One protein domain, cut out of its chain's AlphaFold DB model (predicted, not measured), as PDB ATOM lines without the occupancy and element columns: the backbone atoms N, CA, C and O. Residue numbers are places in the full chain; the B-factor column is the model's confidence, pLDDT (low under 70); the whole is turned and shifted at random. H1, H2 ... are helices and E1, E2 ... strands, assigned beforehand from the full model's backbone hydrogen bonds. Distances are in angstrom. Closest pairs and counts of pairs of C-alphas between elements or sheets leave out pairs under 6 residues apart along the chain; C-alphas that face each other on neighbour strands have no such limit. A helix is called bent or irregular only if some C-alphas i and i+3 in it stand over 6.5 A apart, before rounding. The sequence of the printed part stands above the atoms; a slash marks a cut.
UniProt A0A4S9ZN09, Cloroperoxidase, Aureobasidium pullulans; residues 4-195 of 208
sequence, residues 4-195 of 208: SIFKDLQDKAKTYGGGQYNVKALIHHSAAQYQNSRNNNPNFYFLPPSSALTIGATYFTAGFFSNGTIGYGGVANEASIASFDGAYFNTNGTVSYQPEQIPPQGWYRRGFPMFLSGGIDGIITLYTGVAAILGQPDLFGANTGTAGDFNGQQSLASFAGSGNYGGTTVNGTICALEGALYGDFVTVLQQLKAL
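This is residues 4 to 195 of the 208 residues of the protein "Cloroperoxidase" of Aureobasidium pullulans (UniProt A0A4S9ZN09). Three helices, H2, H3 and H5, cross one another as a core, with a small two-stranded hairpin at each of two opposite ends of the domain: E1 and E2 beside H1 and H4, E3 and E4 near the end of H2. H7, bent but running nearly straight, meets H5 near one end of H5 with its residues 170 to 174, making a corner, and residues 186 to 195, of which 186 to 193 belong to H7, stick out. The printed part has 192 residues with seven named helices and four strands, in the order H1 H2 H3 H4 E1 E2 H5 E3 E4 H6 H7, mostly helix; both sheets are antiparallel. It is compact, with a radius of gyration of the C-alphas of 18.0 A and spans of 52 by 40 by 37 A.

E3 is residues 140 to 143 and E4 residues 150 to 154, 11.9 A long. E1 is residues 87 to 89 and E2 residues 95 to 97. H1, residues 4 to 16, begins with C-alpha 4 at (0.794, 23.755, -12.523). H2 is residues 23 to 40, 25.2 A; H3, residues 50 to 65, 21.5 A, has a kink of 37 degrees near residue 59. H4 is residues 78 to 84, H5 residues 116 to 134, 27.2 A, and H6 residues 156 to 159. H7, residues 170 to 193, was assigned as one helix by its hydrogen bonds but is bent: C-alphas 183 and 186 are 6.7 A apart. Its arms are H7a, residues 170 to 183, and H7b, residues 186 to 193, ending with C-alpha 193 at (-7.352, 57.689, 6.470).

In the hairpin of E3 and E4, N 142 and O 151 are 2.9 A apart, within hydrogen-bond range. The closest C-alphas of H2 and E3 are those of Arg 38 and Asn 143, 6.8 A. H2 touches H5 at a steep tilt of 59 degrees, closest at the C-alphas of Ala 31 and Val 130, 5.1 A. H3 touches H5 about perpendicular, 74 degrees, closest at Gly 56 and Ile 123, C-alphas 5.0 A apart. H1 and H2 form a helical hairpin and touch, C-alphas of Ala 13 and Ala 25 being closest at 4.9 A. H4 touches H3, C-alphas of Ile 81 and Phe 65 being closest at 5.8 A. In the hairpin of E1 and E2, N 88 and O 96 are within hydrogen-bond range at 2.8 A. H7a touches H5, with C-alphas of Val 170 and Ile 120 closest at 6.0 A, and H6, with those of Ala 176 and Phe 159 closest at 4.8 A; H7b touches no helix. Every O i to N i+4 pair is within hydrogen-bond range in H1, H2, H4, H5, H7a and H7b, and 11 of 12 in H3; H6 is too short for such a pair.

The C-alphas of Thr 91 and Ala 194 are the two farthest apart, 56.1 A. The printed part has no cut. The links from H3 to H4 and from E2 to H5 are long. The pLDDT is under 70 in residues 159 to 168, 182 to 189, 192 to 193 and 195.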
ATOM      1  N   SER A   4      -0.306  23.465 -11.593       95.12
ATOM      2  CA  SER A   4       0.794  23.755 -12.523       95.12
ATOM      3  C   SER A   4       1.977  24.420 -11.817       95.12
ATOM      4  O   SER A   4       3.127  24.114 -12.124       95.12
ATOM      5  N   ILE A   5       1.706  25.289 -10.839       95.38
ATOM      6  CA  ILE A   5       2.749  25.941 -10.034       95.38
ATOM      7  C   ILE A   5       3.441  24.909  -9.140       95.38
ATOM      8  O   ILE A   5       4.670  24.848  -9.106       95.38
ATOM      9  N   PHE A   6       2.675  24.038  -8.475       96.50
ATOM     10  CA  PHE A   6       3.261  22.966  -7.670       96.50
ATOM     11  C   PHE A   6       4.048  21.968  -8.533       96.50
ATOM     12  O   PHE A   6       5.093  21.462  -8.121       96.50
ATOM     13  N   LYS A   7       3.578  21.700  -9.755       96.25
ATOM     14  CA  LYS A   7       4.298  20.850 -10.701       96.25
ATOM     15  C   LYS A   7       5.664  21.432 -11.062       96.25
ATOM     16  O   LYS A   7       6.646  20.697 -11.010       96.25
ATOM     17  N   ASP A   8       5.748  22.736 -11.330       97.25
ATOM     18  CA  ASP A   8       7.037  23.407 -11.539       97.25
ATOM     19  C   ASP A   8       7.957  23.236 -10.320       97.25
ATOM     20  O   ASP A   8       9.121  22.870 -10.484       97.25
ATOM     21  N   LEU A   9       7.437  23.402  -9.099       97.62
ATOM     22  CA  LEU A   9       8.210  23.170  -7.875       97.62
ATOM     23  C   LEU A   9       8.736  21.724  -7.780       97.62
ATOM     24  O   LEU A   9       9.917  21.522  -7.488       97.62
ATOM     25  N   GLN A  10       7.901  20.718  -8.068       96.88
ATOM     26  CA  GLN A  10       8.327  19.314  -8.119       96.88
ATOM     27  C   GLN A  10       9.455  19.109  -9.144       96.88
ATOM     28  O   GLN A  10      10.444  18.422  -8.870       96.88
ATOM     29  N   ASP A  11       9.334  19.714 -10.323       97.62
ATOM     30  CA  ASP A  11      10.339  19.597 -11.377       97.62
ATOM     31  C   ASP A  11      11.656  20.280 -10.967       97.62
ATOM     32  O   ASP A  11      12.740  19.738 -11.217       97.62
ATOM     33  N   LYS A  12      11.598  21.410 -10.244       98.31
ATOM     34  CA  LYS A  12      12.789  22.041  -9.652       98.31
ATOM     35  C   LYS A  12      13.410  21.184  -8.550       98.31
ATOM     36  O   LYS A  12      14.637  21.081  -8.498       98.31
ATOM     37  N   ALA A  13      12.603  20.530  -7.715       97.88
ATOM     38  CA  ALA A  13      13.083  19.600  -6.691       97.88
ATOM     39  C   ALA A  13      13.857  18.429  -7.315       97.88
ATOM     40  O   ALA A  13      14.962  18.108  -6.876       97.88
ATOM     41  N   LYS A  14      13.338  17.843  -8.398       97.75
ATOM     42  CA  LYS A  14      14.016  16.772  -9.146       97.75
ATOM     43  C   LYS A  14      15.302  17.256  -9.817       97.75
ATOM     44  O   LYS A  14      16.336  16.613  -9.679       97.75
ATOM     45  N   THR A  15      15.245  18.399 -10.497       98.31
ATOM     46  CA  THR A  15      16.350  18.899 -11.333       98.31
ATOM     47  C   THR A  15      17.490  19.503 -10.512       98.31
ATOM     48  O   THR A  15      18.658  19.232 -10.770       98.31
ATOM     49  N   TYR A  16      17.162  20.325  -9.515       98.12
ATOM     50  CA  TYR A  16      18.139  21.135  -8.778       98.12
ATOM     51  C   TYR A  16      18.303  20.703  -7.323       98.12
ATOM     52  O   TYR A  16      19.355  20.946  -6.730       98.12
ATOM     53  N   GLY A  17      17.277  20.069  -6.754       96.25
ATOM     54  CA  GLY A  17      17.241  19.650  -5.356       96.25
ATOM     55  C   GLY A  17      17.636  18.194  -5.102       96.25
ATOM     56  O   GLY A  17      17.600  17.763  -3.951       96.25
ATOM     57  N   GLY A  18      17.990  17.420  -6.136       95.56
ATOM     58  CA  GLY A  18      18.300  15.991  -5.995       95.56
ATOM     59  C   GLY A  18      17.097  15.162  -5.527       95.56
ATOM     60  O   GLY A  18      17.259  14.210  -4.769       95.56
ATOM     61  N   GLY A  19      15.886  15.566  -5.918       95.69
ATOM     62  CA  GLY A  19      14.623  14.967  -5.479       95.69
ATOM     63  C   GLY A  19      14.044  15.569  -4.195       95.69
ATOM     64  O   GLY A  19      12.972  15.150  -3.767       95.69
ATOM     65  N   GLN A  20      14.712  16.553  -3.582       95.75
ATOM     66  CA  GLN A  20      14.223  17.250  -2.392       95.75
ATOM     67  C   GLN A  20      13.789  18.680  -2.708       95.75
ATOM     68  O   GLN A  20      14.392  19.376  -3.523       95.75
ATOM     69  N   TYR A  21      12.800  19.159  -1.965       96.81
ATOM     70  CA  TYR A  21      12.274  20.522  -2.006       96.81
ATOM     71  C   TYR A  21      13.143  21.463  -1.152       96.81
ATOM     72  O   TYR A  21      12.657  22.226  -0.322       96.81
ATOM     73  N   ASN A  22      14.465  21.339  -1.288       95.06
ATOM     74  CA  ASN A  22      15.430  22.108  -0.509       95.06
ATOM     75  C   ASN A  22      15.517  23.568  -0.989       95.06
ATOM     76  O   ASN A  22      14.957  23.943  -2.018       95.06
ATOM     77  N   VAL A  23      16.268  24.395  -0.258       95.06
ATOM     78  CA  VAL A  23      16.417  25.832  -0.553       95.06
ATOM     79  C   VAL A  23      16.866  26.081  -1.996       95.06
ATOM     80  O   VAL A  23      16.356  26.987  -2.643       95.06
ATOM     81  N   LYS A  24      17.749  25.243  -2.554       96.56
ATOM     82  CA  LYS A  24      18.184  25.375  -3.949       96.56
ATOM     83  C   LYS A  24      17.024  25.170  -4.927       96.56
ATOM     84  O   LYS A  24      16.844  25.986  -5.824       96.56
ATOM     85  N   ALA A  25      16.217  24.125  -4.751       98.00
ATOM     86  CA  ALA A  25      15.026  23.908  -5.575       98.00
ATOM     87  C   ALA A  25      14.036  25.079  -5.477       98.00
ATOM     88  O   ALA A  25      13.532  25.539  -6.502       98.00
ATOM     89  N   LEU A  26      13.820  25.598  -4.264       97.94
ATOM     90  CA  LEU A  26      12.956  26.754  -4.023       97.94
ATOM     91  C   LEU A  26      13.467  28.015  -4.727       97.94
ATOM     92  O   LEU A  26      12.680  28.682  -5.384       97.94
ATOM     93  N   ILE A  27      14.774  28.297  -4.687       98.31
ATOM     94  CA  ILE A  27      15.386  29.424  -5.413       98.31
ATOM     95  C   ILE A  27      15.079  29.338  -6.919       98.31
ATOM     96  O   ILE A  27      14.639  30.316  -7.524       98.31
ATOM     97  N   HIS A  28      15.263  28.163  -7.529       98.56
ATOM     98  CA  HIS A  28      14.958  27.963  -8.952       98.56
ATOM     99  C   HIS A  28      13.461  28.090  -9.263       98.56
ATOM    100  O   HIS A  28      13.103  28.600 -10.327       98.56
ATOM    101  N   HIS A  29      12.593  27.634  -8.360       97.88
ATOM    102  CA  HIS A  29      11.146  27.772  -8.508       97.88
ATOM    103  C   HIS A  29      10.736  29.246  -8.424       97.88
ATOM    104  O   HIS A  29      10.100  29.763  -9.338       97.88
ATOM    105  N   SER A  30      11.188  29.961  -7.392       97.75
ATOM    106  CA  SER A  30      10.931  31.391  -7.215       97.75
ATOM    107  C   SER A  30      11.423  32.224  -8.390       97.75
ATOM    108  O   SER A  30      10.706  33.117  -8.826       97.75
ATOM    109  N   ALA A  31      12.603  31.926  -8.942       97.69
ATOM    110  CA  ALA A  31      13.111  32.625 -10.120       97.69
ATOM    111  C   ALA A  31      12.194  32.440 -11.340       97.69
ATOM    112  O   ALA A  31      11.882  33.412 -12.032       97.69
ATOM    113  N   ALA A  32      11.700  31.217 -11.566       97.69
ATOM    114  CA  ALA A  32      10.750  30.933 -12.639       97.69
ATOM    115  C   ALA A  32       9.407  31.652 -12.420       97.69
ATOM    116  O   ALA A  32       8.890  32.282 -13.343       97.69
ATOM    117  N   GLN A  33       8.860  31.625 -11.199       97.25
ATOM    118  CA  GLN A  33       7.601  32.306 -10.869       97.25
ATOM    119  C   GLN A  33       7.720  33.833 -10.937       97.25
ATOM    120  O   GLN A  33       6.792  34.503 -11.395       97.25
ATOM    121  N   TYR A  34       8.868  34.387 -10.541       95.81
ATOM    122  CA  TYR A  34       9.175  35.808 -10.666       95.81
ATOM    123  C   TYR A  34       9.192  36.238 -12.138       95.81
ATOM    124  O   TYR A  34       8.476  37.166 -12.509       95.81
ATOM    125  N   GLN A  35       9.923  35.526 -13.005       96.44
ATOM    126  CA  GLN A  35       9.927  35.811 -14.447       96.44
ATOM    127  C   GLN A  35       8.539  35.649 -15.071       96.44
ATOM    128  O   GLN A  35       8.103  36.510 -15.833       96.44
ATOM    129  N   ASN A  36       7.824  34.572 -14.733       96.50
ATOM    130  CA  ASN A  36       6.469  34.341 -15.220       96.50
ATOM    131  C   ASN A  36       5.531  35.493 -14.836       96.50
ATOM    132  O   ASN A  36       4.798  35.997 -15.682       96.50
ATOM    133  N   SER A  37       5.587  35.945 -13.583       95.69
ATOM    134  CA  SER A  37       4.751  37.052 -13.117       95.69
ATOM    135  C   SER A  37       5.122  38.363 -13.805       95.69
ATOM    136  O   SER A  37       4.235  39.062 -14.284       95.69
ATOM    137  N   ARG A  38       6.418  38.659 -13.960       94.62
ATOM    138  CA  ARG A  38       6.872  39.828 -14.730       94.62
ATOM    139  C   ARG A  38       6.359  39.815 -16.161       94.62
ATOM    140  O   ARG A  38       5.915  40.847 -16.641       94.62
ATOM    141  N   ASN A  39       6.378  38.672 -16.829       96.56
ATOM    142  CA  ASN A  39       6.045  38.607 -18.249       96.56
ATOM    143  C   ASN A  39       4.541  38.502 -18.520       96.56
ATOM    144  O   ASN A  39       4.109  38.876 -19.604       96.56
ATOM    145  N   ASN A  40       3.752  38.004 -17.560       96.12
ATOM    146  CA  ASN A  40       2.353  37.638 -17.802       96.12
ATOM    147  C   ASN A  40       1.335  38.329 -16.881       96.12
ATOM    148  O   ASN A  40       0.138  38.247 -17.150       96.12
ATOM    149  N   ASN A  41       1.758  39.009 -15.811       95.69
ATOM    150  CA  ASN A  41       0.854  39.734 -14.916       95.69
ATOM    151  C   ASN A  41       1.058  41.256 -15.055       95.69
ATOM    152  O   ASN A  41       2.054  41.770 -14.547       95.69
ATOM    153  N   PRO A  42       0.131  42.010 -15.677       95.62
ATOM    154  CA  PRO A  42       0.264  43.464 -15.835       95.62
ATOM    155  C   PRO A  42       0.309  44.237 -14.509       95.62
ATOM    156  O   PRO A  42       0.808  45.358 -14.483       95.62
ATOM    157  N   ASN A  43      -0.149  43.621 -13.416       94.94
ATOM    158  CA  ASN A  43      -0.174  44.188 -12.068       94.94
ATOM    159  C   ASN A  43       0.878  43.545 -11.151       94.94
ATOM    160  O   ASN A  43       0.727  43.555  -9.929       94.94
ATOM    161  N   PHE A  44       1.912  42.906 -11.710       94.88
ATOM    162  CA  PHE A  44       2.957  42.299 -10.892       94.88
ATOM    163  C   PHE A  44       3.635  43.362 -10.026       94.88
ATOM    164  O   PHE A  44       4.221  44.300 -10.553       94.88
ATOM    165  N   TYR A  45       3.574  43.189  -8.708       91.44
ATOM    166  CA  TYR A  45       4.155  44.092  -7.724       91.44
ATOM    167  C   TYR A  45       5.085  43.306  -6.806       91.44
ATOM    168  O   TYR A  45       4.676  42.340  -6.162       91.44
ATOM    169  N   PHE A  46       6.345  43.720  -6.746       91.56
ATOM    170  CA  PHE A  46       7.384  43.053  -5.980       91.56
ATOM    171  C   PHE A  46       8.273  44.091  -5.295       91.56
ATOM    172  O   PHE A  46       9.440  44.255  -5.628       91.56
ATOM    173  N   LEU A  47       7.702  44.818  -4.337       86.12
ATOM    174  CA  LEU A  47       8.411  45.774  -3.484       86.12
ATOM    175  C   LEU A  47       8.224  45.390  -2.006       86.12
ATOM    176  O   LEU A  47       7.286  44.658  -1.668       86.12
ATOM    177  N   PRO A  48       9.146  45.752  -1.104       81.12
ATOM    178  CA  PRO A  48       8.938  45.577   0.330       81.12
ATOM    179  C   PRO A  48       7.755  46.425   0.845       81.12
ATOM    180  O   PRO A  48       7.444  47.452   0.251       81.12
ATOM    181  N   PRO A  49       7.084  46.021   1.943       78.12
ATOM    182  CA  PRO A  49       7.360  44.825   2.743       78.12
ATOM    183  C   PRO A  49       6.760  43.528   2.167       78.12
ATOM    184  O   PRO A  49       7.174  42.441   2.568       78.12
ATOM    185  N   SER A  50       5.813  43.602   1.223       82.94
ATOM    186  CA  SER A  50       5.063  42.425   0.749       82.94
ATOM    187  C   SER A  50       5.949  41.388   0.055       82.94
ATOM    188  O   SER A  50       5.871  40.204   0.381       82.94
ATOM    189  N   SER A  51       6.857  41.815  -0.824       87.00
ATOM    190  CA  SER A  51       7.803  40.902  -1.488       87.00
ATOM    191  C   SER A  51       8.670  40.125  -0.493       87.00
ATOM    192  O   SER A  51       8.879  38.926  -0.666       87.00
ATOM    193  N   ALA A  52       9.123  40.762   0.588       83.44
ATOM    194  CA  ALA A  52       9.924  40.108   1.615       83.44
ATOM    195  C   ALA A  52       9.137  39.046   2.389       83.44
ATOM    196  O   ALA A  52       9.690  37.993   2.706       83.44
ATOM    197  N   LEU A  53       7.843  39.283   2.637       85.31
ATOM    198  CA  LEU A  53       6.950  38.271   3.201       85.31
ATOM    199  C   LEU A  53       6.818  37.069   2.260       85.31
ATOM    200  O   LEU A  53       6.957  35.936   2.715       85.31
ATOM    201  N   THR A  54       6.619  37.290   0.958       89.06
ATOM    202  CA  THR A  54       6.533  36.204  -0.034       89.06
ATOM    203  C   THR A  54       7.837  35.406  -0.134       89.06
ATOM    204  O   THR A  54       7.814  34.172  -0.179       89.06
ATOM    205  N   ILE A  55       8.989  36.085  -0.119       90.19
ATOM    206  CA  ILE A  55      10.307  35.438  -0.111       90.19
ATOM    207  C   ILE A  55      10.480  34.611   1.173       90.19
ATOM    208  O   ILE A  55      10.828  33.433   1.107       90.19
ATOM    209  N   GLY A  56      10.185  35.186   2.342       88.25
ATOM    210  CA  GLY A  56      10.283  34.484   3.625       88.25
ATOM    211  C   GLY A  56       9.360  33.268   3.705       88.25
ATOM    212  O   GLY A  56       9.800  32.186   4.090       88.25
ATOM    213  N   ALA A  57       8.110  33.411   3.257       89.94
ATOM    214  CA  ALA A  57       7.147  32.317   3.185       89.94
ATOM    215  C   ALA A  57       7.641  31.175   2.285       89.94
ATOM    216  O   ALA A  57       7.505  30.009   2.647       89.94
ATOM    217  N   THR A  58       8.295  31.491   1.164       94.19
ATOM    218  CA  THR A  58       8.891  30.460   0.306       94.19
ATOM    219  C   THR A  58      10.006  29.708   1.036       94.19
ATOM    220  O   THR A  58      10.070  28.482   0.984       94.19
ATOM    221  N   TYR A  59      10.878  30.411   1.767       92.81
ATOM    222  CA  TYR A  59      11.921  29.756   2.562       92.81
ATOM    223  C   TYR A  59      11.324  28.828   3.633       92.81
ATOM    224  O   TYR A  59      11.869  27.755   3.909       92.81
ATOM    225  N   PHE A  60      10.179  29.202   4.211       90.75
ATOM    226  CA  PHE A  60       9.477  28.399   5.213       90.75
ATOM    227  C   PHE A  60       8.993  27.044   4.691       90.75
ATOM    228  O   PHE A  60       8.928  26.113   5.494       90.75
ATOM    229  N   THR A  61       8.779  26.870   3.383       93.44
ATOM    230  CA  THR A  61       8.484  25.556   2.794       93.44
ATOM    231  C   THR A  61       9.580  24.544   3.139       93.44
ATOM    232  O   THR A  61       9.313  23.492   3.713       93.44
ATOM    233  N   ALA A  62      10.847  24.882   2.902       92.19
ATOM    234  CA  ALA A  62      11.954  24.031   3.331       92.19
ATOM    235  C   ALA A  62      12.185  24.133   4.850       92.19
ATOM    236  O   ALA A  62      12.478  23.141   5.506       92.19
ATOM    237  N   GLY A  63      12.055  25.326   5.431       91.00
ATOM    238  CA  GLY A  63      12.411  25.575   6.826       91.00
ATOM    239  C   GLY A  63      11.497  24.911   7.861       91.00
ATOM    240  O   GLY A  63      11.981  24.543   8.933       91.00
ATOM    241  N   PHE A  64      10.203  24.774   7.579       92.69
ATOM    242  CA  PHE A  64       9.200  24.286   8.529       92.69
ATOM    243  C   PHE A  64       8.438  23.062   8.037       92.69
ATOM    244  O   PHE A  64       8.045  22.251   8.873       92.69
ATOM    245  N   PHE A  65       8.237  22.901   6.727       94.31
ATOM    246  CA  PHE A  65       7.458  21.775   6.198       94.31
ATOM    247  C   PHE A  65       8.321  20.541   5.906       94.31
ATOM    248  O   PHE A  65       7.791  19.483   5.582       94.31
ATOM    249  N   SER A  66       9.641  20.610   6.104       93.69
ATOM    250  CA  SER A  66      10.513  19.431   6.166       93.69
ATOM    251  C   SER A  66      10.199  18.540   7.370       93.69
ATOM    252  O   SER A  66       9.720  19.018   8.395       93.69
ATOM    253  N   ASN A  67      10.543  17.251   7.297       93.38
ATOM    254  CA  ASN A  67      10.372  16.311   8.413       93.38
ATOM    255  C   ASN A  67      11.465  16.443   9.494       93.38
ATOM    256  O   ASN A  67      12.200  15.508   9.802       93.38
ATOM    257  N   GLY A  68      11.578  17.629  10.076       92.19
ATOM    258  CA  GLY A  68      12.561  17.971  11.095       92.19
ATOM    259  C   GLY A  68      13.383  19.183  10.683       92.19
ATOM    260  O   GLY A  68      13.015  19.929   9.778       92.19
ATOM    261  N   THR A  69      14.511  19.403  11.351       90.69
ATOM    262  CA  THR A  69      15.371  20.556  11.063       90.69
ATOM    263  C   THR A  69      16.310  20.259   9.889       90.69
ATOM    264  O   THR A  69      17.192  19.404  10.006       90.69
ATOM    265  N   ILE A  70      16.176  20.994   8.779       85.75
ATOM    266  CA  ILE A  70      17.136  20.935   7.660       85.75
ATOM    267  C   ILE A  70      18.567  21.194   8.153       85.75
ATOM    268  O   ILE A  70      18.801  22.076   8.978       85.75
ATOM    269  N   GLY A  71      19.521  20.406   7.648       84.25
ATOM    270  CA  GLY A  71      20.932  20.449   8.055       84.25
ATOM    271  C   GLY A  71      21.247  19.633   9.314       84.25
ATOM    272  O   GLY A  71      22.407  19.331   9.562       84.25
ATOM    273  N   TYR A  72      20.225  19.203  10.060       87.69
ATOM    274  CA  TYR A  72      20.341  18.354  11.254       87.69
ATOM    275  C   TYR A  72      19.534  17.056  11.085       87.69
ATOM    276  O   TYR A  72      18.837  16.613  11.994       87.69
ATOM    277  N   GLY A  73      19.582  16.473   9.882       85.94
ATOM    278  CA  GLY A  73      18.876  15.234   9.529       85.94
ATOM    279  C   GLY A  73      17.448  15.408   8.996       85.94
ATOM    280  O   GLY A  73      16.886  14.443   8.490       85.94
ATOM    281  N   GLY A  74      16.867  16.613   9.052       90.50
ATOM    282  CA  GLY A  74      15.572  16.901   8.428       90.50
ATOM    283  C   GLY A  74      15.653  16.970   6.900       90.50
ATOM    284  O   GLY A  74      16.617  17.495   6.341       90.50
ATOM    285  N   VAL A  75      14.610  16.472   6.233       93.44
ATOM    286  CA  VAL A  75      14.502  16.338   4.774       93.44
ATOM    287  C   VAL A  75      13.227  17.027   4.278       93.44
ATOM    288  O   VAL A  75      12.116  16.721   4.718       93.44
ATOM    289  N   ALA A  76      13.361  17.936   3.312       94.62
ATOM    290  CA  ALA A  76      12.224  18.527   2.599       94.62
ATOM    291  C   ALA A  76      11.713  17.555   1.521       94.62
ATOM    292  O   ALA A  76      11.989  17.712   0.332       94.62
ATOM    293  N   ASN A  77      11.050  16.482   1.950       94.56
ATOM    294  CA  ASN A  77      10.564  15.414   1.075       94.56
ATOM    295  C   ASN A  77       9.171  15.718   0.490       94.56
ATOM    296  O   ASN A  77       8.396  16.471   1.075       94.56
ATOM    297  N   GLU A  78       8.846  15.075  -0.637       94.94
ATOM    298  CA  GLU A  78       7.576  15.262  -1.355       94.94
ATOM    299  C   GLU A  78       6.350  14.993  -0.484       94.94
ATOM    300  O   GLU A  78       5.422  15.791  -0.492       94.94
ATOM    301  N   ALA A  79       6.360  13.918   0.311       93.69
ATOM    302  CA  ALA A  79       5.223  13.564   1.157       93.69
ATOM    303  C   ALA A  79       4.891  14.671   2.167       93.69
ATOM    304  O   ALA A  79       3.721  14.927   2.439       93.69
ATOM    305  N   SER A  80       5.912  15.349   2.696       95.31
ATOM    306  CA  SER A  80       5.710  16.447   3.638       95.31
ATOM    307  C   SER A  80       5.229  17.707   2.927       95.31
ATOM    308  O   SER A  80       4.169  18.226   3.268       95.31
ATOM    309  N   ILE A  81       5.954  18.156   1.897       96.06
ATOM    310  CA  ILE A  81       5.624  19.399   1.187       96.06
ATOM    311  C   ILE A  81       4.261  19.308   0.495       96.06
ATOM    312  O   ILE A  81       3.442  20.206   0.647       96.06
ATOM    313  N   ALA A  82       3.965  18.199  -0.191       95.62
ATOM    314  CA  ALA A  82       2.678  18.007  -0.854       95.62
ATOM    315  C   ALA A  82       1.503  17.970   0.136       95.62
ATOM    316  O   ALA A  82       0.419  18.433  -0.191       95.62
ATOM    317  N   SER A  83       1.699  17.455   1.352       96.06
ATOM    318  CA  SER A  83       0.644  17.451   2.374       96.06
ATOM    319  C   SER A  83       0.341  18.861   2.891       96.06
ATOM    320  O   SER A  83      -0.829  19.220   3.020       96.06
ATOM    321  N   PHE A  84       1.378  19.667   3.156       96.19
ATOM    322  CA  PHE A  84       1.209  21.054   3.608       96.19
ATOM    323  C   PHE A  84       0.650  21.965   2.514       96.19
ATOM    324  O   PHE A  84      -0.223  22.768   2.808       96.19
ATOM    325  N   ASP A  85       1.080  21.796   1.264       95.31
ATOM    326  CA  ASP A  85       0.589  22.594   0.131       95.31
ATOM    327  C   ASP A  85      -0.736  22.053  -0.447       95.31
ATOM    328  O   ASP A  85      -1.262  22.583  -1.432       95.31
ATOM    329  N   GLY A  86      -1.275  20.962   0.110       96.38
ATOM    330  CA  GLY A  86      -2.528  20.363  -0.348       96.38
ATOM    331  C   GLY A  86      -2.445  19.810  -1.774       96.38
ATOM    332  O   GLY A  86      -3.399  19.912  -2.544       96.38
ATOM    333  N   ALA A  87      -1.297  19.261  -2.168       96.50
ATOM    334  CA  ALA A  87      -1.048  18.677  -3.478       96.50
ATOM    335  C   ALA A  87      -1.314  17.171  -3.508       96.50
ATOM    336  O   ALA A  87      -0.780  16.403  -2.709       96.50
ATOM    337  N   TYR A  88      -2.130  16.753  -4.474       94.62
ATOM    338  CA  TYR A  88      -2.441  15.364  -4.789       94.62
ATOM    339  C   TYR A  88      -1.988  15.041  -6.215       94.62
ATOM    340  O   TYR A  88      -2.373  15.725  -7.165       94.62
ATOM    341  N   PHE A  89      -1.183  13.993  -6.379       94.06
ATOM    342  CA  PHE A  89      -0.711  13.555  -7.691       94.06
ATOM    343  C   PHE A  89      -1.705  12.576  -8.312       94.06
ATOM    344  O   PHE A  89      -1.905  11.471  -7.808       94.06
ATOM    345  N   ASN A  90      -2.305  12.969  -9.431       93.94
ATOM    346  CA  ASN A  90      -3.188  12.093 -10.188       93.94
ATOM    347  C   ASN A  90      -2.375  11.061 -10.984       93.94
ATOM    348  O   ASN A  90      -1.215  11.282 -11.340       93.94
ATOM    349  N   THR A  91      -3.013   9.953 -11.355       94.44
ATOM    350  CA  THR A  91      -2.393   8.882 -12.158       94.44
ATOM    351  C   THR A  91      -1.932   9.339 -13.543       94.44
ATOM    352  O   THR A  91      -0.990   8.777 -14.092       94.44
ATOM    353  N   ASN A  92      -2.554  10.380 -14.101       92.12
ATOM    354  CA  ASN A  92      -2.173  10.992 -15.378       92.12
ATOM    355  C   ASN A  92      -1.016  12.010 -15.255       92.12
ATOM    356  O   ASN A  92      -0.683  12.674 -16.234       92.12
ATOM    357  N   GLY A  93      -0.424  12.162 -14.066       88.25
ATOM    358  CA  GLY A  93       0.727  13.032 -13.815       88.25
ATOM    359  C   GLY A  93       0.399  14.503 -13.544       88.25
ATOM    360  O   GLY A  93       1.327  15.273 -13.275       88.25
ATOM    361  N   THR A  94      -0.877  14.906 -13.583       93.88
ATOM    362  CA  THR A  94      -1.296  16.248 -13.151       93.88
ATOM    363  C   THR A  94      -1.373  16.336 -11.627       93.88
ATOM    364  O   THR A  94      -1.453  15.322 -10.930       93.88
ATOM    365  N   VAL A  95      -1.367  17.562 -11.103       96.44
ATOM    366  CA  VAL A  95      -1.487  17.831  -9.668       96.44
ATOM    367  C   VAL A  95      -2.841  18.486  -9.397       96.44
ATOM    368  O   VAL A  95      -3.168  19.507  -9.999       96.44
ATOM    369  N   SER A  96      -3.619  17.891  -8.498       96.25
ATOM    370  CA  SER A  96      -4.901  18.408  -8.011       96.25
ATOM    371  C   SER A  96      -4.775  18.905  -6.578       96.25
ATOM    372  O   SER A  96      -3.846  18.541  -5.858       96.25
ATOM    373  N   TYR A  97      -5.737  19.718  -6.152       96.19
ATOM    374  CA  TYR A  97      -5.856  20.128  -4.760       96.19
ATOM    375  C   TYR A  97      -6.527  19.051  -3.898       96.19
ATOM    376  O   TYR A  97      -7.497  18.420  -4.319       96.19
ATOM    377  N   GLN A  98      -6.036  18.910  -2.673       95.31
ATOM    378  CA  GLN A  98      -6.651  18.220  -1.543       95.31
ATOM    379  C   GLN A  98      -6.470  19.084  -0.282       95.31
ATOM    380  O   GLN A  98      -5.584  19.937  -0.278       95.31
ATOM    381  N   PRO A  99      -7.264  18.897   0.788       96.88
ATOM    382  CA  PRO A  99      -7.102  19.674   2.014       96.88
ATOM    383  C   PRO A  99      -5.669  19.635   2.563       96.88
ATOM    384  O   PRO A  99      -5.067  18.566   2.673       96.88
ATOM    385  N   GLU A 100      -5.150  20.811   2.912       96.81
ATOM    386  CA  GLU A 100      -3.846  20.977   3.558       96.81
ATOM    387  C   GLU A 100      -3.870  20.341   4.952       96.81
ATOM    388  O   GLU A 100      -4.795  20.558   5.738       96.81
ATOM    389  N   GLN A 101      -2.854  19.540   5.270       95.62
ATOM    390  CA  GLN A 101      -2.762  18.863   6.563       95.62
ATOM    391  C   GLN A 101      -1.313  18.541   6.927       95.62
ATOM    392  O   GLN A 101      -0.465  18.331   6.057       95.62
ATOM    393  N   ILE A 102      -1.034  18.436   8.229       94.94
ATOM    394  CA  ILE A 102       0.227  17.854   8.703       94.94
ATOM    395  C   ILE A 102       0.265  16.386   8.247       94.94
ATOM    396  O   ILE A 102      -0.727  15.679   8.454       94.94
ATOM    397  N   PRO A 103       1.378  15.898   7.660       93.69
ATOM    398  CA  PRO A 103       1.481  14.504   7.254       93.69
ATOM    399  C   PRO A 103       1.161  13.560   8.422       93.69
ATOM    400  O   PRO A 103       1.728  13.726   9.505       93.69
ATOM    401  N   PRO A 104       0.310  12.539   8.226       87.62
ATOM    402  CA  PRO A 104      -0.129  11.665   9.316       87.62
ATOM    403  C   PRO A 104       1.003  10.810   9.903       87.62
ATOM    404  O   PRO A 104       0.873  10.268  10.998       87.62
ATOM    405  N   GLN A 105       2.110  10.660   9.174       90.31
ATOM    406  CA  GLN A 105       3.255   9.851   9.570       90.31
ATOM    407  C   GLN A 105       4.542  10.377   8.932       90.31
ATOM    408  O   GLN A 105       4.526  10.938   7.839       90.31
ATOM    409  N   GLY A 106       5.666  10.185   9.629       88.19
ATOM    410  CA  GLY A 106       7.002  10.501   9.116       88.19
ATOM    411  C   GLY A 106       7.359  11.990   9.059       88.19
ATOM    412  O   GLY A 106       8.450  12.315   8.590       88.19
ATOM    413  N   TRP A 107       6.487  12.878   9.546       94.25
ATOM    414  CA  TRP A 107       6.780  14.297   9.730       94.25
ATOM    415  C   TRP A 107       6.975  14.640  11.205       94.25
ATOM    416  O   TRP A 107       6.226  14.190  12.072       94.25
ATOM    417  N   TYR A 108       7.969  15.480  11.477       92.62
ATOM    418  CA  TYR A 108       8.279  15.973  12.810       92.62
ATOM    419  C   TYR A 108       8.590  17.460  12.725       92.62
ATOM    420  O   TYR A 108       9.250  17.913  11.789       92.62
ATOM    421  N   ARG A 109       8.162  18.221  13.735       92.31
ATOM    422  CA  ARG A 109       8.548  19.630  13.856       92.31
ATOM    423  C   ARG A 109      10.066  19.767  13.995       92.31
ATOM    424  O   ARG A 109      10.753  18.851  14.447       92.31
ATOM    425  N   ARG A 110      10.578  20.963  13.702       93.06
ATOM    426  CA  ARG A 110      11.973  21.332  13.991       93.06
ATOM    427  C   ARG A 110      12.339  21.009  15.446       93.06
ATOM    428  O   ARG A 110      11.569  21.299  16.366       93.06
ATOM    429  N   GLY A 111      13.544  20.476  15.645       93.25
ATOM    430  CA  GLY A 111      14.087  20.168  16.973       93.25
ATOM    431  C   GLY A 111      14.381  21.414  17.813       93.25
ATOM    432  O   GLY A 111      14.361  21.351  19.037       93.25
ATOM    433  N   PHE A 112      14.589  22.561  17.162       92.00
ATOM    434  CA  PHE A 112      14.741  23.858  17.812       92.00
ATOM    435  C   PHE A 112      14.013  24.963  17.029       92.00
ATOM    436  O   PHE A 112      13.859  24.853  15.802       92.00
ATOM    437  N   PRO A 113      13.548  26.022  17.719       90.44
ATOM    438  CA  PRO A 113      12.838  27.129  17.087       90.44
ATOM    439  C   PRO A 113      13.666  27.801  15.990       90.44
ATOM    440  O   PRO A 113      14.892  27.878  16.072       90.44
ATOM    441  N   MET A 114      12.990  28.326  14.971       89.44
ATOM    442  CA  MET A 114      13.608  29.308  14.087       89.44
ATOM    443  C   MET A 114      13.533  30.672  14.770       89.44
ATOM    444  O   MET A 114      12.445  31.154  15.072       89.44
ATOM    445  N   PHE A 115      14.688  31.278  15.027       90.12
ATOM    446  CA  PHE A 115      14.759  32.655  15.504       90.12
ATOM    447  C   PHE A 115      14.600  33.636  14.340       90.12
ATOM    448  O   PHE A 115      14.837  33.275  13.186       90.12
ATOM    449  N   LEU A 116      14.259  34.889  14.656       85.81
ATOM    450  CA  LEU A 116      14.101  35.957  13.664       85.81
ATOM    451  C   LEU A 116      15.315  36.062  12.730       85.81
ATOM    452  O   LEU A 116      15.145  36.113  11.519       85.81
ATOM    453  N   SER A 117      16.533  36.005  13.275       86.19
ATOM    454  CA  SER A 117      17.772  36.048  12.486       86.19
ATOM    455  C   SER A 117      17.857  34.936  11.440       86.19
ATOM    456  O   SER A 117      18.264  35.201  10.315       86.19
ATOM    457  N   GLY A 118      17.420  33.716  11.769       87.00
ATOM    458  CA  GLY A 118      17.378  32.598  10.822       87.00
ATOM    459  C   GLY A 118      16.298  32.757   9.749       87.00
ATOM    460  O   GLY A 118      16.491  32.318   8.619       87.00
ATOM    461  N   GLY A 119      15.177  33.406  10.078       87.75
ATOM    462  CA  GLY A 119      14.163  33.778   9.087       87.75
ATOM    463  C   GLY A 119      14.677  34.838   8.108       87.75
ATOM    464  O   GLY A 119      14.509  34.694   6.900       87.75
ATOM    465  N   ILE A 120      15.363  35.862   8.621       87.88
ATOM    466  CA  ILE A 120      15.975  36.924   7.810       87.88
ATOM    467  C   ILE A 120      17.093  36.369   6.922       87.88
ATOM    468  O   ILE A 120      17.151  36.700   5.742       87.88
ATOM    469  N   ASP A 121      17.939  35.486   7.450       88.44
ATOM    470  CA  ASP A 121      18.969  34.800   6.665       88.44
ATOM    471  C   ASP A 121      18.359  33.979   5.514       88.44
ATOM    472  O   ASP A 121      18.844  34.009   4.382       88.44
ATOM    473  N   GLY A 122      17.215  33.331   5.763       90.12
ATOM    474  CA  GLY A 122      16.426  32.665   4.728       90.12
ATOM    475  C   GLY A 122      15.912  33.614   3.638       90.12
ATOM    476  O   GLY A 122      15.989  33.283   2.453       90.12
ATOM    477  N   ILE A 123      15.441  34.810   4.016       89.50
ATOM    478  CA  ILE A 123      15.014  35.852   3.067       89.50
ATOM    479  C   ILE A 123      16.188  36.306   2.196       89.50
ATOM    480  O   ILE A 123      16.063  36.326   0.970       89.50
ATOM    481  N   ILE A 124      17.332  36.627   2.808       90.19
ATOM    482  CA  ILE A 124      18.547  37.042   2.090       90.19
ATOM    483  C   ILE A 124      18.987  35.934   1.130       90.19
ATOM    484  O   ILE A 124      19.257  36.202  -0.042       90.19
ATOM    485  N   THR A 125      19.008  34.684   1.598       92.25
ATOM    486  CA  THR A 125      19.406  33.515   0.804       92.25
ATOM    487  C   THR A 125      18.520  33.334  -0.425       92.25
ATOM    488  O   THR A 125      19.035  33.173  -1.531       92.25
ATOM    489  N   LEU A 126      17.192  33.384  -0.271       94.12
ATOM    490  CA  LEU A 126      16.299  33.259  -1.423       94.12
ATOM    491  C   LEU A 126      16.408  34.450  -2.371       94.12
ATOM    492  O   LEU A 126      16.509  34.238  -3.577       94.12
ATOM    493  N   TYR A 127      16.420  35.680  -1.852       92.06
ATOM    494  CA  TYR A 127      16.523  36.880  -2.682       92.06
ATOM    495  C   TYR A 127      17.795  36.859  -3.535       92.06
ATOM    496  O   TYR A 127      17.736  36.964  -4.759       92.06
ATOM    497  N   THR A 128      18.951  36.673  -2.891       91.44
ATOM    498  CA  THR A 128      20.256  36.669  -3.569       91.44
ATOM    499  C   THR A 128      20.411  35.472  -4.502       91.44
ATOM    500  O   THR A 128      20.985  35.608  -5.581       91.44
ATOM    501  N   GLY A 129      19.842  34.318  -4.147       94.25
ATOM    502  CA  GLY A 129      19.798  33.148  -5.016       94.25
ATOM    503  C   GLY A 129      18.981  33.386  -6.288       94.25
ATOM    504  O   GLY A 129      19.439  33.058  -7.383       94.25
ATOM    505  N   VAL A 130      17.790  33.980  -6.163       95.44
ATOM    506  CA  VAL A 130      16.953  34.338  -7.318       95.44
ATOM    507  C   VAL A 130      17.678  35.364  -8.184       95.44
ATOM    508  O   VAL A 130      17.787  35.168  -9.392       95.44
ATOM    509  N   ALA A 131      18.251  36.400  -7.573       92.56
ATOM    510  CA  ALA A 131      19.027  37.420  -8.269       92.56
ATOM    511  C   ALA A 131      20.181  36.811  -9.081       92.56
ATOM    512  O   ALA A 131      20.375  37.154 -10.249       92.56
ATOM    513  N   ALA A 132      20.900  35.851  -8.494       94.12
ATOM    514  CA  ALA A 132      21.987  35.142  -9.157       94.12
ATOM    515  C   ALA A 132      21.508  34.301 -10.352       94.12
ATOM    516  O   ALA A 132      22.131  34.358 -11.409       94.12
ATOM    517  N   ILE A 133      20.397  33.560 -10.225       96.00
ATOM    518  CA  ILE A 133      19.821  32.793 -11.348       96.00
ATOM    519  C   ILE A 133      19.441  33.708 -12.508       96.00
ATOM    520  O   ILE A 133      19.646  33.361 -13.669       96.00
ATOM    521  N   LEU A 134      18.852  34.857 -12.188       93.44
ATOM    522  CA  LEU A 134      18.346  35.793 -13.182       93.44
ATOM    523  C   LEU A 134      19.442  36.686 -13.772       93.44
ATOM    524  O   LEU A 134      19.191  37.362 -14.765       93.44
ATOM    525  N   GLY A 135      20.635  36.713 -13.168       90.50
ATOM    526  CA  GLY A 135      21.687  37.668 -13.515       90.50
ATOM    527  C   GLY A 135      21.280  39.121 -13.248       90.50
ATOM    528  O   GLY A 135      21.743  40.022 -13.942       90.50
ATOM    529  N   GLN A 136      20.379  39.349 -12.286       87.75
ATOM    530  CA  GLN A 136      19.783  40.653 -11.983       87.75
ATOM    531  C   GLN A 136      19.821  40.900 -10.467       87.75
ATOM    532  O   GLN A 136      19.050  40.267  -9.746       87.75
ATOM    533  N   PRO A 137      20.696  41.792  -9.960       82.81
ATOM    534  CA  PRO A 137      20.802  42.063  -8.522       82.81
ATOM    535  C   PRO A 137      19.604  42.842  -7.960       82.81
ATOM    536  O   PRO A 137      19.305  42.732  -6.772       82.81
ATOM    537  N   ASP A 138      18.911  43.597  -8.814       87.69
ATOM    538  CA  ASP A 138      17.827  44.500  -8.443       87.69
ATOM    539  C   ASP A 138      16.473  43.887  -8.813       87.69
ATOM    540  O   ASP A 138      15.940  44.092  -9.904       87.69
ATOM    541  N   LEU A 139      15.926  43.070  -7.913       90.06
ATOM    542  CA  LEU A 139      14.666  42.365  -8.167       90.06
ATOM    543  C   LEU A 139      13.421  43.195  -7.849       90.06
ATOM    544  O   LEU A 139      12.323  42.801  -8.253       90.06
ATOM    545  N   PHE A 140      13.555  44.290  -7.099       89.88
ATOM    546  CA  PHE A 140      12.398  45.024  -6.612       89.88
ATOM    547  C   PHE A 140      11.857  46.013  -7.642       89.88
ATOM    548  O   PHE A 140      12.606  46.784  -8.246       89.88
ATOM    549  N   GLY A 141      10.536  45.998  -7.806       90.81
ATOM    550  CA  GLY A 141       9.827  46.802  -8.795       90.81
ATOM    551  C   GLY A 141       8.411  46.309  -9.047       90.81
ATOM    552  O   GLY A 141       7.899  45.443  -8.334       90.81
ATOM    553  N   ALA A 142       7.781  46.859 -10.077       93.56
ATOM    554  CA  ALA A 142       6.439  46.484 -10.489       93.56
ATOM    555  C   ALA A 142       6.237  46.671 -11.995       93.56
ATOM    556  O   ALA A 142       6.894  47.499 -12.621       93.56
ATOM    557  N   ASN A 143       5.291  45.935 -12.566       93.50
ATOM    558  CA  ASN A 143       4.780  46.228 -13.898       93.50
ATOM    559  C   ASN A 143       3.852  47.450 -13.858       93.50
ATOM    560  O   ASN A 143       3.040  47.595 -12.943       93.50
ATOM    561  N   THR A 144       3.946  48.321 -14.863       93.50
ATOM    562  CA  THR A 144       3.208  49.598 -14.941       93.50
ATOM    563  C   THR A 144       1.877  49.489 -15.690       93.50
ATOM    564  O   THR A 144       1.530  50.332 -16.513       93.50
ATOM    565  N   GLY A 145       1.104  48.433 -15.411       91.25
ATOM    566  CA  GLY A 145      -0.199  48.176 -16.042       91.25
ATOM    567  C   GLY A 145      -0.119  47.404 -17.363       91.25
ATOM    568  O   GLY A 145      -1.150  47.095 -17.958       91.25
ATOM    569  N   THR A 146       1.089  47.038 -17.799       94.25
ATOM    570  CA  THR A 146       1.339  46.161 -18.949       94.25
ATOM    571  C   THR A 146       2.282  45.036 -18.537       94.25
ATOM    572  O   THR A 146       3.282  45.261 -17.859       94.25
ATOM    573  N   ALA A 147       1.968  43.798 -18.924       95.25
ATOM    574  CA  ALA A 147       2.838  42.665 -18.633       95.25
ATOM    575  C   ALA A 147       4.149  42.786 -19.432       95.25
ATOM    576  O   ALA A 147       4.133  43.144 -20.607       95.25
ATOM    577  N   GLY A 148       5.283  42.519 -18.787       93.19
ATOM    578  CA  GLY A 148       6.621  42.709 -19.352       93.19
ATOM    579  C   GLY A 148       7.171  44.136 -19.236       93.19
ATOM    580  O   GLY A 148       8.372  44.322 -19.423       93.19
ATOM    581  N   ASP A 149       6.347  45.122 -18.871       94.06
ATOM    582  CA  ASP A 149       6.757  46.518 -18.664       94.06
ATOM    583  C   ASP A 149       7.205  46.745 -17.212       94.06
ATOM    584  O   ASP A 149       6.586  47.478 -16.439       94.06
ATOM    585  N   PHE A 150       8.237  46.005 -16.801       92.31
ATOM    586  CA  PHE A 150       8.705  46.015 -15.418       92.31
ATOM    587  C   PHE A 150       9.557  47.250 -15.135       92.31
ATOM    588  O   PHE A 150      10.672  47.376 -15.646       92.31
ATOM    589  N   ASN A 151       9.066  48.110 -14.251       90.19
ATOM    590  CA  ASN A 151       9.788  49.248 -13.713       90.19
ATOM    591  C   ASN A 151      10.336  48.917 -12.316       90.19
ATOM    592  O   ASN A 151       9.588  48.721 -11.354       90.19
ATOM    593  N   GLY A 152      11.659  48.847 -12.208       76.25
ATOM    594  CA  GLY A 152      12.353  48.557 -10.961       76.25
ATOM    595  C   GLY A 152      13.855  48.427 -11.160       76.25
ATOM    596  O   GLY A 152      14.302  47.734 -12.069       76.25
ATOM    597  N   GLN A 153      14.626  49.108 -10.312       70.75
ATOM    598  CA  GLN A 153      16.089  49.005 -10.203       70.75
ATOM    599  C   GLN A 153      16.506  49.148  -8.733       70.75
ATOM    600  O   GLN A 153      17.436  49.876  -8.394       70.75
ATOM    601  N   GLN A 154      15.734  48.523  -7.843       82.31
ATOM    602  CA  GLN A 154      16.013  48.531  -6.417       82.31
ATOM    603  C   GLN A 154      16.404  47.131  -5.945       82.31
ATOM    604  O   GLN A 154      15.813  46.122  -6.341       82.31
ATOM    605  N   SER A 155      17.383  47.080  -5.052       80.50
ATOM    606  CA  SER A 155      17.794  45.872  -4.343       80.50
ATOM    607  C   SER A 155      17.524  45.996  -2.853       80.50
ATOM    608  O   SER A 155      17.124  47.050  -2.365       80.50
ATOM    609  N   LEU A 156      17.778  44.930  -2.090       76.12
ATOM    610  CA  LEU A 156      17.767  45.010  -0.624       76.12
ATOM    611  C   LEU A 156      18.674  46.139  -0.104       76.12
ATOM    612  O   LEU A 156      18.360  46.758   0.909       76.12
ATOM    613  N   ALA A 157      19.763  46.452  -0.814       73.00
ATOM    614  CA  ALA A 157      20.637  47.567  -0.471       73.00
ATOM    615  C   ALA A 157      19.988  48.943  -0.695       73.00
ATOM    616  O   ALA A 157      20.327  49.875   0.023       73.00
ATOM    617  N   SER A 158      19.038  49.073  -1.626       71.00
ATOM    618  CA  SER A 158      18.330  50.334  -1.897       71.00
ATOM    619  C   SER A 158      17.413  50.776  -0.752       71.00
ATOM    620  O   SER A 158      17.138  51.962  -0.624       71.00
ATOM    621  N   PHE A 159      16.967  49.838   0.090       64.62
ATOM    622  CA  PHE A 159      16.087  50.103   1.237       64.62
ATOM    623  C   PHE A 159      16.845  50.276   2.559       64.62
ATOM    624  O   PHE A 159      16.264  50.666   3.571       64.62
ATOM    625  N   ALA A 160      18.151  50.015   2.566       58.28
ATOM    626  CA  ALA A 160      19.012  50.381   3.673       58.28
ATOM    627  C   ALA A 160      19.354  51.868   3.522       58.28
ATOM    628  O   ALA A 160      20.133  52.241   2.648       58.28
ATOM    629  N   GLY A 161      18.744  52.741   4.333       52.16
ATOM    630  CA  GLY A 161      19.098  54.166   4.362       52.16
ATOM    631  C   GLY A 161      20.617  54.378   4.483       52.16
ATOM    632  O   GLY A 161      21.323  53.475   4.907       52.16
ATOM    633  N   SER A 162      21.105  55.572   4.121       47.78
ATOM    634  CA  SER A 162      22.518  55.988   3.894       47.78
ATOM    635  C   SER A 162      23.630  55.659   4.936       47.78
ATOM    636  O   SER A 162      24.704  56.255   4.889       47.78
ATOM    637  N   GLY A 163      23.435  54.727   5.869       40.91
ATOM    638  CA  GLY A 163      24.443  54.187   6.779       40.91
ATOM    639  C   GLY A 163      24.978  52.809   6.360       40.91
ATOM    640  O   GLY A 163      24.368  52.085   5.583       40.91
ATOM    641  N   ASN A 164      26.127  52.441   6.931       41.75
ATOM    642  CA  ASN A 164      26.974  51.255   6.681       41.75
ATOM    643  C   ASN A 164      26.327  49.847   6.790       41.75
ATOM    644  O   ASN A 164      27.045  48.850   6.862       41.75
ATOM    645  N   TYR A 165      25.003  49.716   6.794       45.06
ATOM    646  CA  TYR A 165      24.300  48.435   6.870       45.06
ATOM    647  C   TYR A 165      23.628  48.108   5.536       45.06
ATOM    648  O   TYR A 165      22.409  48.022   5.449       45.06
ATOM    649  N   GLY A 166      24.436  47.916   4.489       49.62
ATOM    650  CA  GLY A 166      23.955  47.450   3.187       49.62
ATOM    651  C   GLY A 166      23.137  46.158   3.323       49.62
ATOM    652  O   GLY A 166      23.498  45.263   4.095       49.62
ATOM    653  N   GLY A 167      22.017  46.093   2.600       59.88
ATOM    654  CA  GLY A 167      20.957  45.075   2.666       59.88
ATOM    655  C   GLY A 167      21.336  43.645   2.258       59.88
ATOM    656  O   GLY A 167      20.593  42.970   1.562       59.88
ATOM    657  N   THR A 168      22.488  43.153   2.683       66.25
ATOM    658  CA  THR A 168      22.896  41.744   2.565       66.25
ATOM    659  C   THR A 168      23.314  41.150   3.908       66.25
ATOM    660  O   THR A 168      23.591  39.960   4.000       66.25
ATOM    661  N   THR A 169      23.326  41.956   4.974       79.25
ATOM    662  CA  THR A 169      23.484  41.481   6.354       79.25
ATOM    663  C   THR A 169      22.121  41.290   7.017       79.25
ATOM    664  O   THR A 169      21.145  41.943   6.638       79.25
ATOM    665  N   VAL A 170      22.048  40.440   8.048       78.00
ATOM    666  CA  VAL A 170      20.815  40.237   8.835       78.00
ATOM    667  C   VAL A 170      20.308  41.561   9.417       78.00
ATOM    668  O   VAL A 170      19.150  41.909   9.213       78.00
ATOM    669  N   ASN A 171      21.180  42.339  10.070       79.25
ATOM    670  CA  ASN A 171      20.793  43.623  10.665       79.25
ATOM    671  C   ASN A 171      20.364  44.646   9.602       79.25
ATOM    672  O   ASN A 171      19.329  45.283   9.765       79.25
ATOM    673  N   GLY A 172      21.108  44.764   8.495       76.81
ATOM    674  CA  GLY A 172      20.747  45.675   7.402       76.81
ATOM    675  C   GLY A 172      19.410  45.316   6.756       76.81
ATOM    676  O   GLY A 172      18.601  46.196   6.486       76.81
ATOM    677  N   THR A 173      19.135  44.021   6.583       78.06
ATOM    678  CA  THR A 173      17.859  43.542   6.034       78.06
ATOM    679  C   THR A 173      16.701  43.803   6.994       78.06
ATOM    680  O   THR A 173      15.651  44.251   6.553       78.06
ATOM    681  N   ILE A 174      16.883  43.591   8.303       79.75
ATOM    682  CA  ILE A 174      15.867  43.949   9.307       79.75
ATOM    683  C   ILE A 174      15.532  45.439   9.213       79.75
ATOM    684  O   ILE A 174      14.360  45.782   9.077       79.75
ATOM    685  N   CYS A 175      16.544  46.312   9.209       77.31
ATOM    686  CA  CYS A 175      16.333  47.756   9.105       77.31
ATOM    687  C   CYS A 175      15.657  48.157   7.787       77.31
ATOM    688  O   CYS A 175      14.781  49.016   7.793       77.31
ATOM    689  N   ALA A 176      16.024  47.528   6.667       75.81
ATOM    690  CA  ALA A 176      15.396  47.775   5.371       75.81
ATOM    691  C   ALA A 176      13.902  47.402   5.368       75.81
ATOM    692  O   ALA A 176      13.072  48.153   4.857       75.81
ATOM    693  N   LEU A 177      13.544  46.262   5.968       76.06
ATOM    694  CA  LEU A 177      12.150  45.821   6.076       76.06
ATOM    695  C   LEU A 177      11.337  46.686   7.036       76.06
ATOM    696  O   LEU A 177      10.195  47.024   6.731       76.06
ATOM    697  N   GLU A 178      11.921  47.058   8.174       77.19
ATOM    698  CA  GLU A 178      11.306  47.982   9.125       77.19
ATOM    699  C   GLU A 178      11.072  49.353   8.477       77.19
ATOM    700  O   GLU A 178       9.967  49.891   8.556       77.19
ATOM    701  N   GLY A 179      12.070  49.875   7.759       72.00
ATOM    702  CA  GLY A 179      11.977  51.122   7.007       72.00
ATOM    703  C   GLY A 179      10.867  51.099   5.958       72.00
ATOM    704  O   GLY A 179      10.035  52.000   5.942       72.00
ATOM    705  N   ALA A 180      10.782  50.049   5.139       72.44
ATOM    706  CA  ALA A 180       9.715  49.921   4.144       72.44
ATOM    707  C   ALA A 180       8.316  49.782   4.778       72.44
ATOM    708  O   ALA A 180       7.331  50.322   4.273       72.44
ATOM    709  N   LEU A 181       8.206  49.073   5.906       72.25
ATOM    710  CA  LEU A 181       6.933  48.900   6.602       72.25
ATOM    711  C   LEU A 181       6.442  50.212   7.232       72.25
ATOM    712  O   LEU A 181       5.281  50.586   7.059       72.25
ATOM    713  N   TYR A 182       7.305  50.905   7.973       68.12
ATOM    714  CA  TYR A 182       6.907  52.076   8.756       68.12
ATOM    715  C   TYR A 182       7.060  53.399   8.004       68.12
ATOM    716  O   TYR A 182       6.230  54.290   8.185       68.12
ATOM    717  N   GLY A 183       8.078  53.533   7.156       63.69
ATOM    718  CA  GLY A 183       8.323  54.738   6.365       63.69
ATOM    719  C   GLY A 183       7.280  54.926   5.270       63.69
ATOM    720  O   GLY A 183       6.667  55.988   5.195       63.69
ATOM    721  N   ASP A 184       7.010  53.871   4.500       62.84
ATOM    722  CA  ASP A 184       6.184  53.974   3.297       62.84
ATOM    723  C   ASP A 184       4.747  53.504   3.545       62.84
ATOM    724  O   ASP A 184       3.796  54.249   3.317       62.84
ATOM    725  N   PHE A 185       4.547  52.292   4.069       66.19
ATOM    726  CA  PHE A 185       3.202  51.717   4.142       66.19
ATOM    727  C   PHE A 185       2.329  52.331   5.250       66.19
ATOM    728  O   PHE A 185       1.216  52.791   4.987       66.19
ATOM    729  N   VAL A 186       2.813  52.355   6.498       68.19
ATOM    730  CA  VAL A 186       2.021  52.862   7.636       68.19
ATOM    731  C   VAL A 186       1.729  54.354   7.487       68.19
ATOM    732  O   VAL A 186       0.589  54.772   7.698       68.19
ATOM    733  N   THR A 187       2.722  55.143   7.076       68.62
ATOM    734  CA  THR A 187       2.557  56.581   6.842       68.62
ATOM    735  C   THR A 187       1.527  56.859   5.747       68.62
ATOM    736  O   THR A 187       0.603  57.644   5.971       68.62
ATOM    737  N   VAL A 188       1.609  56.183   4.594       66.19
ATOM    738  CA  VAL A 188       0.637  56.367   3.502       66.19
ATOM    739  C   VAL A 188      -0.763  55.932   3.930       66.19
ATOM    740  O   VAL A 188      -1.733  56.644   3.676       66.19
ATOM    741  N   LEU A 189      -0.902  54.811   4.641       64.94
ATOM    742  CA  LEU A 189      -2.204  54.363   5.136       64.94
ATOM    743  C   LEU A 189      -2.823  55.368   6.122       64.94
ATOM    744  O   LEU A 189      -4.035  55.584   6.111       64.94
ATOM    745  N   GLN A 190      -2.008  55.987   6.978       70.94
ATOM    746  CA  GLN A 190      -2.458  57.056   7.871       70.94
ATOM    747  C   GLN A 190      -2.890  58.304   7.090       70.94
ATOM    748  O   GLN A 190      -3.932  58.876   7.404       70.94
ATOM    749  N   GLN A 191      -2.149  58.685   6.046       70.38
ATOM    750  CA  GLN A 191      -2.515  59.794   5.160       70.38
ATOM    751  C   GLN A 191      -3.828  59.525   4.414       70.38
ATOM    752  O   GLN A 191      -4.692  60.396   4.381       70.38
ATOM    753  N   LEU A 192      -4.029  58.311   3.891       62.88
ATOM    754  CA  LEU A 192      -5.273  57.909   3.226       62.88
ATOM    755  C   LEU A 192      -6.478  57.966   4.171       62.88
ATOM    756  O   LEU A 192      -7.548  58.416   3.776       62.88
ATOM    757  N   LYS A 193      -6.307  57.567   5.436       67.25
ATOM    758  CA  LYS A 193      -7.352  57.689   6.470       67.25
ATOM    759  C   LYS A 193      -7.656  59.136   6.861       67.25
ATOM    760  O   LYS A 193      -8.730  59.398   7.389       67.25
ATOM    761  N   ALA A 194      -6.715  60.050   6.637       73.69
ATOM    762  CA  ALA A 194      -6.874  61.474   6.902       73.69
ATOM    763  C   ALA A 194      -7.501  62.241   5.722       73.69
ATOM    764  O   ALA A 194      -7.787  63.432   5.863       73.69
ATOM    765  N   LEU A 195      -7.732  61.590   4.573       61.00
ATOM    766  CA  LEU A 195      -8.440  62.203   3.453       61.00
ATOM    767  C   LEU A 195      -9.930  62.395   3.794       61.00
ATOM    768  O   LEU A 195     -10.553  61.500   4.371       61.00
TER     769      LEU A 195